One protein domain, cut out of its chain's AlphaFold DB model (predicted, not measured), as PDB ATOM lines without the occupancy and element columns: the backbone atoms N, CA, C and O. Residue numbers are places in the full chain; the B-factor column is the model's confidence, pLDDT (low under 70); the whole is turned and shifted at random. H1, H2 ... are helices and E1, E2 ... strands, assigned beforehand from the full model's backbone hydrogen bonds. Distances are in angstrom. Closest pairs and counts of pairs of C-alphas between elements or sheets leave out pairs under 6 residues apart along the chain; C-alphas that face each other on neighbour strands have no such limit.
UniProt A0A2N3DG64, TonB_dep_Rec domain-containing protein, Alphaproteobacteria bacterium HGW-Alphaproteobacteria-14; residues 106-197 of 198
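AT A GLANCE: This is residues 106 to 197 of the 198 residues of the protein "TonB_dep_Rec domain-containing protein" of Alphaproteobacteria bacterium HGW-Alphaproteobacteria-14 (UniProt A0A2N3DG64). What shape do these atoms make? Two antiparallel four-stranded sheets, E1 E4 E5 E8 and E2 E3 E6 E7, stand end to end as one long, narrow ribbon, with the short helix H1 at the far end of the second sheet. The chain passes from one sheet to the other at E1 to E2, E3 to E4, E5 to E6 and E7 to E8. What is it built of? The printed part has 92 residues with eight named strands and one named helix, in the order E1 E2 E3 E4 E5 E6 H1 E7 E8, and the class is mostly strand. How spread out is it? It is extended, a rod spanning 71 by 17 by 16 A, with a radius of gyration of the C-alphas of 21.7 A.

HOW THE PARTS SIT: How is the first sheet ordered? It runs E1, residues 107 to 110, E4, residues 131 to 140, E5, residues 144 to 151, and E8, residues 189 to 196, with neighbours antiparallel. Pairing is staggered: E4 pairs with E1 over residues 131 to 134, where N 108 and O 133 are 2.8 A apart, and with E5 over 134 to 140. E4 and E5 form a hairpin, with N 138 and O 146 at 2.8 A, and between E5 and E8 N 147 and O 193 are at 2.8 A, each within hydrogen-bond range. And the second? It runs E2, residues 115 to 119, E3, residues 122 to 128, E6, residues 157 to 164, and E7, residues 178 to 185, antiparallel and twisted. E2 and E3 form a hairpin; within hydrogen-bond range are N 117 and O 124 at 2.8 A, N 125 and O 161 at 2.9 A, and N 160 and O 182 at 2.8 A. What joins and ends them? E3 runs on into E4 at 31 degrees across a break of 2 residues. H1, residues 168 to 173, only grazes the second sheet with residues 168 to 171; the closest C-alphas of E3 and H1 are those of Arg 122 and Gln 171, 7.6 A apart, and every O i to N i+4 pair in H1 is within hydrogen-bond range.

IN THESE COORDINATES: Where does the first strand begin? C-alpha 107 of E1 is at (26.547, 11.545, -47.641). Which strands are long? E4 measures 30.3 A from first to last C-alpha, E5 23.6 A, E6 22.3 A, E7 23.5 A and E8 23.7 A. Where do H1 and E8 lie? H1 begins at C-alpha 168, (55.478, 46.146, -38.360), and E8 ends at C-alpha 196, (20.726, 1.215, -69.432).

THE WHOLE: How far does it reach? The two C-alphas farthest apart are those of Gly 141 and Gln 169, 71.5 A. Are there cuts or long links? The printed part has no cut, and its links between named elements are tight. Where is confidence low? The mean pLDDT of the printed part is 83.6, with residues 106 to 108, 110, 112 to 113 and 142 under 70.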
ATOM      1  N   GLY A 106      25.495   7.090 -49.613       60.84
ATOM      2  CA  GLY A 106      26.390   7.895 -48.775       60.84
ATOM      3  C   GLY A 106      26.221   9.417 -48.885       60.84
ATOM      4  O   GLY A 106      25.809   9.969 -49.906       60.84
ATOM      5  N   ALA A 107      26.589  10.098 -47.803       60.78
ATOM      6  CA  ALA A 107      26.547  11.545 -47.641       60.78
ATOM      7  C   ALA A 107      27.854  12.009 -46.995       60.78
ATOM      8  O   ALA A 107      28.476  11.253 -46.262       60.78
ATOM      9  N   THR A 108      28.305  13.226 -47.271       63.28
ATOM     10  CA  THR A 108      29.542  13.760 -46.694       63.28
ATOM     11  C   THR A 108      29.355  15.218 -46.336       63.28
ATOM     12  O   THR A 108      29.053  16.040 -47.192       63.28
ATOM     13  N   TYR A 109      29.577  15.538 -45.066       74.44
ATOM     14  CA  TYR A 109      29.503  16.895 -44.547       74.44
ATOM     15  C   TYR A 109      30.889  17.371 -44.114       74.44
ATOM     16  O   TYR A 109      31.589  16.682 -43.365       74.44
ATOM     17  N   ARG A 110      31.271  18.567 -44.560       67.19
ATOM     18  CA  ARG A 110      32.556  19.205 -44.281       67.19
ATOM     19  C   ARG A 110      32.323  20.620 -43.781       67.19
ATOM     20  O   ARG A 110      31.539  21.362 -44.347       67.19
ATOM     21  N   LYS A 111      33.029  21.019 -42.730       72.62
ATOM     22  CA  LYS A 111      33.078  22.415 -42.288       72.62
ATOM     23  C   LYS A 111      34.471  22.691 -41.753       72.62
ATOM     24  O   LYS A 111      34.903  22.005 -40.826       72.62
ATOM     25  N   GLN A 112      35.175  23.640 -42.364       68.69
ATOM     26  CA  GLN A 112      36.514  24.010 -41.906       68.69
ATOM     27  C   GLN A 112      36.389  25.058 -40.799       68.69
ATOM     28  O   GLN A 112      35.484  25.891 -40.813       68.69
ATOM     29  N   GLY A 113      37.256  24.950 -39.792       67.69
ATOM     30  CA  GLY A 113      37.346  25.955 -38.741       67.69
ATOM     31  C   GLY A 113      37.869  27.281 -39.286       67.69
ATOM     32  O   GLY A 113      38.379  27.349 -40.403       67.69
ATOM     33  N   GLU A 114      37.750  28.326 -38.479       76.56
ATOM     34  CA  GLU A 114      38.311  29.632 -38.811       76.56
ATOM     35  C   GLU A 114      39.843  29.561 -38.799       76.56
ATOM     36  O   GLU A 114      40.442  28.934 -37.918       76.56
ATOM     37  N   ALA A 115      40.473  30.194 -39.785       76.38
ATOM     38  CA  ALA A 115      41.915  30.239 -39.943       76.38
ATOM     39  C   ALA A 115      42.410  31.679 -39.816       76.38
ATOM     40  O   ALA A 115      41.850  32.598 -40.407       76.38
ATOM     41  N   PHE A 116      43.484  31.861 -39.052       81.81
ATOM     42  CA  PHE A 116      44.173  33.140 -38.929       81.81
ATOM     43  C   PHE A 116      45.579  33.028 -39.512       81.81
ATOM     44  O   PHE A 116      46.373  32.189 -39.079       81.81
ATOM     45  N   GLY A 117      45.886  33.884 -40.481       79.31
ATOM     46  CA  GLY A 117      47.197  34.027 -41.095       79.31
ATOM     47  C   GLY A 117      47.795  35.391 -40.776       79.31
ATOM     48  O   GLY A 117      47.115  36.409 -40.841       79.31
ATOM     49  N   ARG A 118      49.089  35.428 -40.457       83.81
ATOM     50  CA  ARG A 118      49.829  36.676 -40.248       83.81
ATOM     51  C   ARG A 118      51.147  36.628 -41.005       83.81
ATOM     52  O   ARG A 118      51.951  35.724 -40.793       83.81
ATOM     53  N   VAL A 119      51.374  37.626 -41.851       81.94
ATOM     54  CA  VAL A 119      52.656  37.922 -42.499       81.94
ATOM     55  C   VAL A 119      53.064  39.359 -42.159       81.94
ATOM     56  O   VAL A 119      52.282  40.108 -41.568       81.94
ATOM     57  N   VAL A 120      54.304  39.740 -42.472       84.81
ATOM     58  CA  VAL A 120      54.787  41.105 -42.211       84.81
ATOM     59  C   VAL A 120      53.836  42.101 -42.872       84.81
ATOM     60  O   VAL A 120      53.638  42.050 -44.085       84.81
ATOM     61  N   ALA A 121      53.243  42.963 -42.049       79.75
ATOM     62  CA  ALA A 121      52.323  44.016 -42.451       79.75
ATOM     63  C   ALA A 121      50.989  43.539 -43.081       79.75
ATOM     64  O   ALA A 121      50.285  44.312 -43.726       79.75
ATOM     65  N   ARG A 122      50.584  42.275 -42.867       86.44
ATOM     66  CA  ARG A 122      49.241  41.792 -43.240       86.44
ATOM     67  C   ARG A 122      48.740  40.671 -42.338       86.44
ATOM     68  O   ARG A 122      49.474  39.747 -41.997       86.44
ATOM     69  N   GLU A 123      47.460  40.707 -42.015       86.38
ATOM     70  CA  GLU A 123      46.739  39.616 -41.366       86.38
ATOM     71  C   GLU A 123      45.519  39.227 -42.187       86.38
ATOM     72  O   GLU A 123      44.899  40.092 -42.795       86.38
ATOM     73  N   VAL A 124      45.182  37.941 -42.185       89.44
ATOM     74  CA  VAL A 124      44.040  37.391 -42.915       89.44
ATOM     75  C   VAL A 124      43.251  36.482 -41.986       89.44
ATOM     76  O   VAL A 124      43.822  35.567 -41.389       89.44
ATOM     77  N   PHE A 125      41.952  36.725 -41.864       84.25
ATOM     78  CA  PHE A 125      41.016  35.816 -41.212       84.25
ATOM     79  C   PHE A 125      40.171  35.138 -42.278       84.25
ATOM     80  O   PHE A 125      39.321  35.783 -42.877       84.25
ATOM     81  N   THR A 126      40.381  33.846 -42.493       84.94
ATOM     82  CA  THR A 126      39.636  33.062 -43.479       84.94
ATOM     83  C   THR A 126      38.618  32.175 -42.770       84.94
ATOM     84  O   THR A 126      38.950  31.437 -41.837       84.94
ATOM     85  N   ARG A 127      37.367  32.210 -43.221       81.00
ATOM     86  CA  ARG A 127      36.260  31.392 -42.716       81.00
ATOM     87  C   ARG A 127      35.630  30.637 -43.870       81.00
ATOM     88  O   ARG A 127      35.366  31.206 -44.922       81.00
ATOM     89  N   TYR A 128      35.365  29.353 -43.654       81.19
ATOM     90  CA  TYR A 128      34.706  28.512 -44.644       81.19
ATOM     91  C   TYR A 128      33.322  28.088 -44.161       81.19
ATOM     92  O   TYR A 128      33.142  27.585 -43.046       81.19
ATOM     93  N   GLY A 129      32.343  28.237 -45.046       79.12
ATOM     94  CA  GLY A 129      31.011  27.681 -44.904       79.12
ATOM     95  C   GLY A 129      31.031  26.153 -44.845       79.12
ATOM     96  O   GLY A 129      31.980  25.481 -45.262       79.12
ATOM     97  N   GLY A 130      29.952  25.581 -44.315       79.38
ATOM     98  CA  GLY A 130      29.741  24.141 -44.413       79.38
ATOM     99  C   GLY A 130      29.507  23.736 -45.867       79.38
ATOM    100  O   GLY A 130      28.915  24.491 -46.624       79.38
ATOM    101  N   ASP A 131      29.943  22.542 -46.229       82.31
ATOM    102  CA  ASP A 131      29.765  21.903 -47.524       82.31
ATOM    103  C   ASP A 131      29.146  20.515 -47.300       82.31
ATOM    104  O   ASP A 131      29.599  19.755 -46.440       82.31
ATOM    105  N   LEU A 132      28.081  20.206 -48.038       79.62
ATOM    106  CA  LEU A 132      27.408  18.910 -48.001       79.62
ATOM    107  C   LEU A 132      27.369  18.340 -49.405       79.62
ATOM    108  O   LEU A 132      26.922  18.994 -50.346       79.62
ATOM    109  N   GLU A 133      27.750  17.079 -49.498       84.69
ATOM    110  CA  GLU A 133      27.614  16.280 -50.696       84.69
ATOM    111  C   GLU A 133      26.755  15.053 -50.404       84.69
ATOM    112  O   GLU A 133      26.931  14.384 -49.383       84.69
ATOM    113  N   VAL A 134      25.812  14.761 -51.295       80.38
ATOM    114  CA  VAL A 134      24.929  13.602 -51.196       80.38
ATOM    115  C   VAL A 134      24.922  12.826 -52.503       80.38
ATOM    116  O   VAL A 134      24.662  13.346 -53.587       80.38
ATOM    117  N   PHE A 135      25.185  11.542 -52.323       88.50
ATOM    118  CA  PHE A 135      24.939  10.428 -53.213       88.50
ATOM    119  C   PHE A 135      23.487   9.941 -53.305       88.50
ATOM    120  O   PHE A 135      22.962   9.721 -52.218       88.50
ATOM    121  N   ILE A 136      22.874   9.635 -54.463       81.38
ATOM    122  CA  ILE A 136      21.846   8.563 -54.609       81.38
ATOM    123  C   ILE A 136      22.077   7.751 -55.895       81.38
ATOM    124  O   ILE A 136      22.466   8.292 -56.909       81.38
ATOM    125  N   GLU A 137      21.865   6.446 -55.884       81.06
ATOM    126  CA  GLU A 137      22.023   5.480 -56.974       81.06
ATOM    127  C   GLU A 137      21.023   4.374 -56.734       81.06
ATOM    128  O   GLU A 137      20.778   3.919 -55.620       81.06
ATOM    129  N   LYS A 138      20.418   3.944 -57.817       78.94
ATOM    130  CA  LYS A 138      19.455   2.880 -57.788       78.94
ATOM    131  C   LYS A 138      19.672   2.028 -59.002       78.94
ATOM    132  O   LYS A 138      19.687   2.544 -60.116       78.94
ATOM    133  N   ARG A 139      19.790   0.727 -58.769       77.94
ATOM    134  CA  ARG A 139      19.693  -0.281 -59.814       77.94
ATOM    135  C   ARG A 139      18.271  -0.845 -59.867       77.94
ATOM    136  O   ARG A 139      17.659  -1.106 -58.831       77.94
ATOM    137  N   PHE A 140      17.762  -0.990 -61.080       77.25
ATOM    138  CA  PHE A 140      16.440  -1.443 -61.479       77.25
ATOM    139  C   PHE A 140      16.609  -2.695 -62.347       77.25
ATOM    140  O   PHE A 140      17.093  -2.618 -63.481       77.25
ATOM    141  N   GLY A 141      16.230  -3.846 -61.784       71.19
ATOM    142  CA  GLY A 141      16.502  -5.153 -62.384       71.19
ATOM    143  C   GLY A 141      17.992  -5.346 -62.664       71.19
ATOM    144  O   GLY A 141      18.852  -4.750 -62.010       71.19
ATOM    145  N   ASP A 142      18.294  -6.122 -63.692       62.84
ATOM    146  CA  ASP A 142      19.684  -6.464 -63.996       62.84
ATOM    147  C   ASP A 142      20.318  -5.441 -64.941       62.84
ATOM    148  O   ASP A 142      21.530  -5.453 -65.157       62.84
ATOM    149  N   SER A 143      19.522  -4.506 -65.462       72.38
ATOM    150  CA  SER A 143      19.872  -3.792 -66.678       72.38
ATOM    151  C   SER A 143      19.874  -2.272 -66.557       72.38
ATOM    152  O   SER A 143      20.584  -1.614 -67.308       72.38
ATOM    153  N   PHE A 144      19.178  -1.665 -65.600       79.62
ATOM    154  CA  PHE A 144      19.063  -0.206 -65.559       79.62
ATOM    155  C   PHE A 144      19.540   0.381 -64.233       79.62
ATOM    156  O   PHE A 144      19.163  -0.096 -63.176       79.62
ATOM    157  N   THR A 145      20.345   1.441 -64.263       86.75
ATOM    158  CA  THR A 145      20.854   2.124 -63.068       86.75
ATOM    159  C   THR A 145      20.772   3.632 -63.240       86.75
ATOM    160  O   THR A 145      21.173   4.168 -64.269       86.75
ATOM    161  N   ILE A 146      20.319   4.342 -62.215       87.94
ATOM    162  CA  ILE A 146      20.331   5.807 -62.162       87.94
ATOM    163  C   ILE A 146      21.151   6.239 -60.959       87.94
ATOM    164  O   ILE A 146      20.909   5.721 -59.880       87.94
ATOM    165  N   ARG A 147      22.040   7.222 -61.126       88.44
ATOM    166  CA  ARG A 147      22.758   7.922 -60.058       88.44
ATOM    167  C   ARG A 147      22.481   9.423 -60.105       88.44
ATOM    168  O   ARG A 147      22.633  10.050 -61.146       88.44
ATOM    169  N   ALA A 148      22.135   9.996 -58.967       90.81
ATOM    170  CA  ALA A 148      22.076  11.419 -58.705       90.81
ATOM    171  C   ALA A 148      23.182  11.812 -57.717       90.81
ATOM    172  O   ALA A 148      23.453  11.099 -56.753       90.81
ATOM    173  N   VAL A 149      23.818  12.951 -57.955       88.19
ATOM    174  CA  VAL A 149      24.802  13.540 -57.047       88.19
ATOM    175  C   VAL A 149      24.446  15.002 -56.851       88.19
ATOM    176  O   VAL A 149      24.178  15.716 -57.818       88.19
ATOM    177  N   GLY A 150      24.436  15.431 -55.596       88.44
ATOM    178  CA  GLY A 150      24.344  16.829 -55.218       88.44
ATOM    179  C   GLY A 150      25.589  17.231 -54.439       88.44
ATOM    180  O   GLY A 150      25.845  16.639 -53.397       88.44
ATOM    181  N   SER A 151      26.330  18.225 -54.921       84.81
ATOM    182  CA  SER A 151      27.568  18.731 -54.312       84.81
ATOM    183  C   SER A 151      27.407  20.195 -53.914       84.81
ATOM    184  O   SER A 151      26.631  20.927 -54.534       84.81
ATOM    185  N   ASN A 152      28.141  20.631 -52.887       82.94
ATOM    186  CA  ASN A 152      28.006  21.972 -52.320       82.94
ATOM    187  C   ASN A 152      26.560  22.336 -51.976       82.94
ATOM    188  O   ASN A 152      26.103  23.461 -52.164       82.94
ATOM    189  N   LEU A 153      25.820  21.361 -51.449       84.31
ATOM    190  CA  LEU A 153      24.396  21.500 -51.156       84.31
ATOM    191  C   LEU A 153      24.107  22.523 -50.052       84.31
ATOM    192  O   LEU A 153      22.961  22.922 -49.880       84.31
ATOM    193  N   LEU A 154      25.137  22.947 -49.316       85.12
ATOM    194  CA  LEU A 154      25.052  24.003 -48.306       85.12
ATOM    195  C   LEU A 154      25.459  25.380 -48.829       85.12
ATOM    196  O   LEU A 154      25.466  26.320 -48.041       85.12
ATOM    197  N   ASP A 155      25.776  25.491 -50.121       84.06
ATOM    198  CA  ASP A 155      26.211  26.732 -50.758       84.06
ATOM    199  C   ASP A 155      27.352  27.394 -49.968       84.06
ATOM    200  O   ASP A 155      27.262  28.526 -49.488       84.06
ATOM    201  N   SER A 156      28.416  26.612 -49.767       85.81
ATOM    202  CA  SER A 156      29.582  27.013 -48.997       85.81
ATOM    203  C   SER A 156      30.213  28.265 -49.591       85.81
ATOM    204  O   SER A 156      30.375  28.403 -50.809       85.81
ATOM    205  N   THR A 157      30.578  29.167 -48.691       86.31
ATOM    206  CA  THR A 157      31.257  30.423 -48.979       86.31
ATOM    207  C   THR A 157      32.626  30.420 -48.325       86.31
ATOM    208  O   THR A 157      32.832  29.779 -47.292       86.31
ATOM    209  N   LYS A 158      33.578  31.115 -48.938       88.31
ATOM    210  CA  LYS A 158      34.857  31.442 -48.314       88.31
ATOM    211  C   LYS A 158      34.875  32.942 -48.072       88.31
ATOM    212  O   LYS A 158      34.853  33.698 -49.035       88.31
ATOM    213  N   ASP A 159      34.936  33.328 -46.806       88.69
ATOM    214  CA  ASP A 159      34.994  34.723 -46.382       88.69
ATOM    215  C   ASP A 159      36.390  35.036 -45.838       88.69
ATOM    216  O   ASP A 159      36.902  34.286 -45.002       88.69
ATOM    217  N   GLU A 160      37.005  36.123 -46.299       86.81
ATOM    218  CA  GLU A 160      38.360  36.535 -45.929       86.81
ATOM    219  C   GLU A 160      38.389  38.000 -45.482       86.81
ATOM    220  O   GLU A 160      38.007  38.894 -46.234       86.81
ATOM    221  N   ASP A 161      38.874  38.242 -44.262       91.44
ATOM    222  CA  ASP A 161      39.063  39.587 -43.718       91.44
ATOM    223  C   ASP A 161      40.560  39.912 -43.715       91.44
ATOM    224  O   ASP A 161      41.341  39.261 -43.013       91.44
ATOM    225  N   PHE A 162      40.971  40.925 -44.472       87.88
ATOM    226  CA  PHE A 162      42.360  41.347 -44.604       87.88
ATOM    227  C   PHE A 162      42.611  42.630 -43.814       87.88
ATOM    228  O   PHE A 162      42.083  43.688 -44.147       87.88
ATOM    229  N   ASN A 163      43.491  42.557 -42.817       90.31
ATOM    230  CA  ASN A 163      44.077  43.740 -42.193       90.31
ATOM    231  C   ASN A 163      45.430  44.007 -42.856       90.31
ATOM    232  O   ASN A 163      46.331  43.170 -42.745       90.31
ATOM    233  N   LYS A 164      45.600  45.144 -43.526       89.00
ATOM    234  CA  LYS A 164      46.862  45.552 -44.154       89.00
ATOM    235  C   LYS A 164      47.476  46.717 -43.373       89.00
ATOM    236  O   LYS A 164      46.770  47.583 -42.859       89.00
ATOM    237  N   PHE A 165      48.797  46.706 -43.275       93.62
ATOM    238  CA  PHE A 165      49.615  47.687 -42.562       93.62
ATOM    239  C   PHE A 165      50.778  48.100 -43.478       93.62
ATOM    240  O   PHE A 165      51.185  47.307 -44.332       93.62
ATOM    241  N   ASN A 166      51.365  49.286 -43.293       89.38
ATOM    242  CA  ASN A 166      52.580  49.681 -44.018       89.38
ATOM    243  C   ASN A 166      53.849  49.230 -43.287       89.38
ATOM    244  O   ASN A 166      54.870  48.939 -43.917       89.38
ATOM    245  N   THR A 167      53.801  49.151 -41.952       89.62
ATOM    246  CA  THR A 167      54.951  48.765 -41.120       89.62
ATOM    247  C   THR A 167      54.605  47.726 -40.049       89.62
ATOM    248  O   THR A 167      53.451  47.495 -39.695       89.62
ATOM    249  N   VAL A 168      55.637  47.079 -39.494       87.00
ATOM    250  CA  VAL A 168      55.478  46.146 -38.360       87.00
ATOM    251  C   VAL A 168      54.983  46.869 -37.104       87.00
ATOM    252  O   VAL A 168      54.247  46.282 -36.316       87.00
ATOM    253  N   GLN A 169      55.375  48.131 -36.915       90.62
ATOM    254  CA  GLN A 169      54.963  48.915 -35.753       90.62
ATOM    255  C   GLN A 169      53.462  49.217 -35.808       90.62
ATOM    256  O   GLN A 169      52.756  48.947 -34.844       90.62
ATOM    257  N   GLU A 170      52.956  49.629 -36.970       90.25
ATOM    258  CA  GLU A 170      51.519  49.792 -37.229       90.25
ATOM    259  C   GLU A 170      50.733  48.491 -37.011       90.25
ATOM    260  O   GLU A 170      49.659  48.494 -36.415       90.25
ATOM    261  N   GLN A 171      51.297  47.347 -37.405       89.94
ATOM    262  CA  GLN A 171      50.684  46.039 -37.161       89.94
ATOM    263  C   GLN A 171      50.565  45.700 -35.664       89.94
ATOM    264  O   GLN A 171      49.583  45.074 -35.253       89.94
ATOM    265  N   ILE A 172      51.542  46.105 -34.845       88.56
ATOM    266  CA  ILE A 172      51.512  45.939 -33.381       88.56
ATOM    267  C   ILE A 172      50.512  46.912 -32.755       88.56
ATOM    268  O   ILE A 172      49.699  46.504 -31.925       88.56
ATOM    269  N   ASP A 173      50.550  48.170 -33.186       93.12
ATOM    270  CA  ASP A 173      49.718  49.250 -32.656       93.12
ATOM    271  C   ASP A 173      48.270  49.188 -33.171       93.12
ATOM    272  O   ASP A 173      47.409  49.921 -32.685       93.12
ATOM    273  N   ARG A 174      47.983  48.262 -34.103       90.44
ATOM    274  CA  ARG A 174      46.695  48.108 -34.797       90.44
ATOM    275  C   ARG A 174      46.294  49.388 -35.548       90.44
ATOM    276  O   ARG A 174      45.115  49.727 -35.592       90.44
ATOM    277  N   ASP A 175      47.273  50.073 -36.134       91.75
ATOM    278  CA  ASP A 175      47.089  51.247 -36.990       91.75
ATOM    279  C   ASP A 175      46.955  50.797 -38.450       91.75
ATOM    280  O   ASP A 175      47.939  50.464 -39.105       91.75
ATOM    281  N   PHE A 176      45.720  50.643 -38.924       87.69
ATOM    282  CA  PHE A 176      45.432  50.003 -40.209       87.69
ATOM    283  C   PHE A 176      45.669  50.953 -41.383       87.69
ATOM    284  O   PHE A 176      45.130  52.057 -41.404       87.69
ATOM    285  N   ASP A 177      46.378  50.469 -42.401       89.44
ATOM    286  CA  ASP A 177      46.491  51.157 -43.690       89.44
ATOM    287  C   ASP A 177      45.249  50.893 -44.555       89.44
ATOM    288  O   ASP A 177      44.609  51.810 -45.067       89.44
ATOM    289  N   GLU A 178      44.849  49.623 -44.654       87.69
ATOM    290  CA  GLU A 178      43.689  49.202 -45.436       87.69
ATOM    291  C   GLU A 178      43.009  47.986 -44.790       87.69
ATOM    292  O   GLU A 178      43.659  47.099 -44.226       87.69
ATOM    293  N   PHE A 179      41.680  47.946 -44.893       86.94
ATOM    294  CA  PHE A 179      40.856  46.815 -44.488       86.94
ATOM    295  C   PHE A 179      39.999  46.348 -45.663       86.94
ATOM    296  O   PHE A 179      39.289  47.153 -46.267       86.94
ATOM    297  N   GLU A 180      40.045  45.053 -45.961       84.44
ATOM    298  CA  GLU A 180      39.334  44.455 -47.093       84.44
ATOM    299  C   GLU A 180      38.564  43.206 -46.653       84.44
ATOM    300  O   GLU A 180      39.041  42.425 -45.832       84.44
ATOM    301  N   LEU A 181      37.356  43.045 -47.197       89.69
ATOM    302  CA  LEU A 181      36.489  41.891 -46.983       89.69
ATOM    303  C   LEU A 181      36.212  41.239 -48.330       89.69
ATOM    304  O   LEU A 181      35.607  41.864 -49.205       89.69
ATOM    305  N   GLU A 182      36.590  39.978 -48.474       87.06
ATOM    306  CA  GLU A 182      36.298  39.186 -49.663       87.06
ATOM    307  C   GLU A 182      35.350  38.035 -49.320       87.06
ATOM    308  O   GLU A 182      35.446  37.429 -48.255       87.06
ATOM    309  N   SER A 183      34.421  37.729 -50.228       87.94
ATOM    310  CA  SER A 183      33.535  36.567 -50.122       87.94
ATOM    311  C   SER A 183      33.434  35.879 -51.477       87.94
ATOM    312  O   SER A 183      33.114  36.508 -52.489       87.94
ATOM    313  N   GLU A 184      33.710  34.581 -51.500       83.06
ATOM    314  CA  GLU A 184      33.678  33.740 -52.693       83.06
ATOM    315  C   GLU A 184      32.609  32.647 -52.547       83.06
ATOM    316  O   GLU A 184      32.542  31.963 -51.523       83.06
ATOM    317  N   ARG A 185      31.771  32.465 -53.579       86.19
ATOM    318  CA  ARG A 185      30.662  31.498 -53.609       86.19
ATOM    319  C   ARG A 185      30.660  30.706 -54.912       86.19
ATOM    320  O   ARG A 185      30.708  31.296 -55.987       86.19
ATOM    321  N   ALA A 186      30.505  29.386 -54.810       79.56
ATOM    322  CA  ALA A 186      30.470  28.488 -55.968       79.56
ATOM    323  C   ALA A 186      29.077  27.906 -56.299       79.56
ATOM    324  O   ALA A 186      28.899  27.386 -57.397       79.56
ATOM    325  N   GLY A 187      28.081  28.013 -55.407       87.00
ATOM    326  CA  GLY A 187      26.729  27.487 -55.642       87.00
ATOM    327  C   GLY A 187      26.620  25.955 -55.539       87.00
ATOM    328  O   GLY A 187      27.631  25.253 -55.640       87.00
ATOM    329  N   PRO A 188      25.409  25.407 -55.328       88.94
ATOM    330  CA  PRO A 188      25.175  23.968 -55.370       88.94
ATOM    331  C   PRO A 188      25.212  23.437 -56.807       88.94
ATOM    332  O   PRO A 188      24.738  24.084 -57.743       88.94
ATOM    333  N   VAL A 189      25.718  22.217 -56.973       92.50
ATOM    334  CA  VAL A 189      25.820  21.538 -58.270       92.50
ATOM    335  C   VAL A 189      25.072  20.213 -58.212       92.50
ATOM    336  O   VAL A 189      25.251  19.429 -57.283       92.50
ATOM    337  N   PHE A 190      24.252  19.954 -59.232       91.75
ATOM    338  CA  PHE A 190      23.500  18.710 -59.369       91.75
ATOM    339  C   PHE A 190      23.898  17.984 -60.642       91.75
ATOM    340  O   PHE A 190      23.987  18.582 -61.715       91.75
ATOM    341  N   GLN A 191      24.071  16.675 -60.529       93.06
ATOM    342  CA  GLN A 191      24.377  15.807 -61.651       93.06
ATOM    343  C   GLN A 191      23.487  14.568 -61.605       93.06
ATOM    344  O   GLN A 191      23.348  13.932 -60.563       93.06
ATOM    345  N   ILE A 192      22.910  14.203 -62.750       93.00
ATOM    346  CA  ILE A 192      22.171  12.951 -62.931       93.00
ATOM    347  C   ILE A 192      22.854  12.148 -64.027       93.00
ATOM    348  O   ILE A 192      23.204  12.674 -65.083       93.00
ATOM    349  N   VAL A 193      23.021  10.859 -63.777       89.88
ATOM    350  CA  VAL A 193      23.585   9.892 -64.708       89.88
ATOM    351  C   VAL A 193      22.649   8.692 -64.750       89.88
ATOM    352  O   VAL A 193      22.426   8.048 -63.732       89.88
ATOM    353  N   ALA A 194      22.100   8.378 -65.919       91.56
ATOM    354  CA  ALA A 194      21.339   7.152 -66.142       91.56
ATOM    355  C   ALA A 194      22.143   6.206 -67.036       91.56
ATOM    356  O   ALA A 194      22.838   6.634 -67.957       91.56
ATOM    357  N   ARG A 195      22.040   4.911 -66.764       84.31
ATOM    358  CA  ARG A 195      22.704   3.843 -67.498       84.31
ATOM    359  C   ARG A 195      21.695   2.735 -67.750       84.31
ATOM    360  O   ARG A 195      21.112   2.221 -66.807       84.31
ATOM    361  N   TYR A 196      21.537   2.352 -69.007       86.94
ATOM    362  CA  TYR A 196      20.726   1.215 -69.432       86.94
ATOM    363  C   TYR A 196      21.630   0.189 -70.115       86.94
ATOM    364  O   TYR A 196      22.473   0.552 -70.933       86.94
ATOM    365  N   ALA A 197      21.469  -1.069 -69.748       70.94
ATOM    366  CA  ALA A 197      22.058  -2.245 -70.355       70.94
ATOM    367  C   ALA A 197      20.930  -3.003 -71.068       70.94
ATOM    368  O   ALA A 197      19.777  -2.936 -70.651       70.94
TER     369      ALA A 197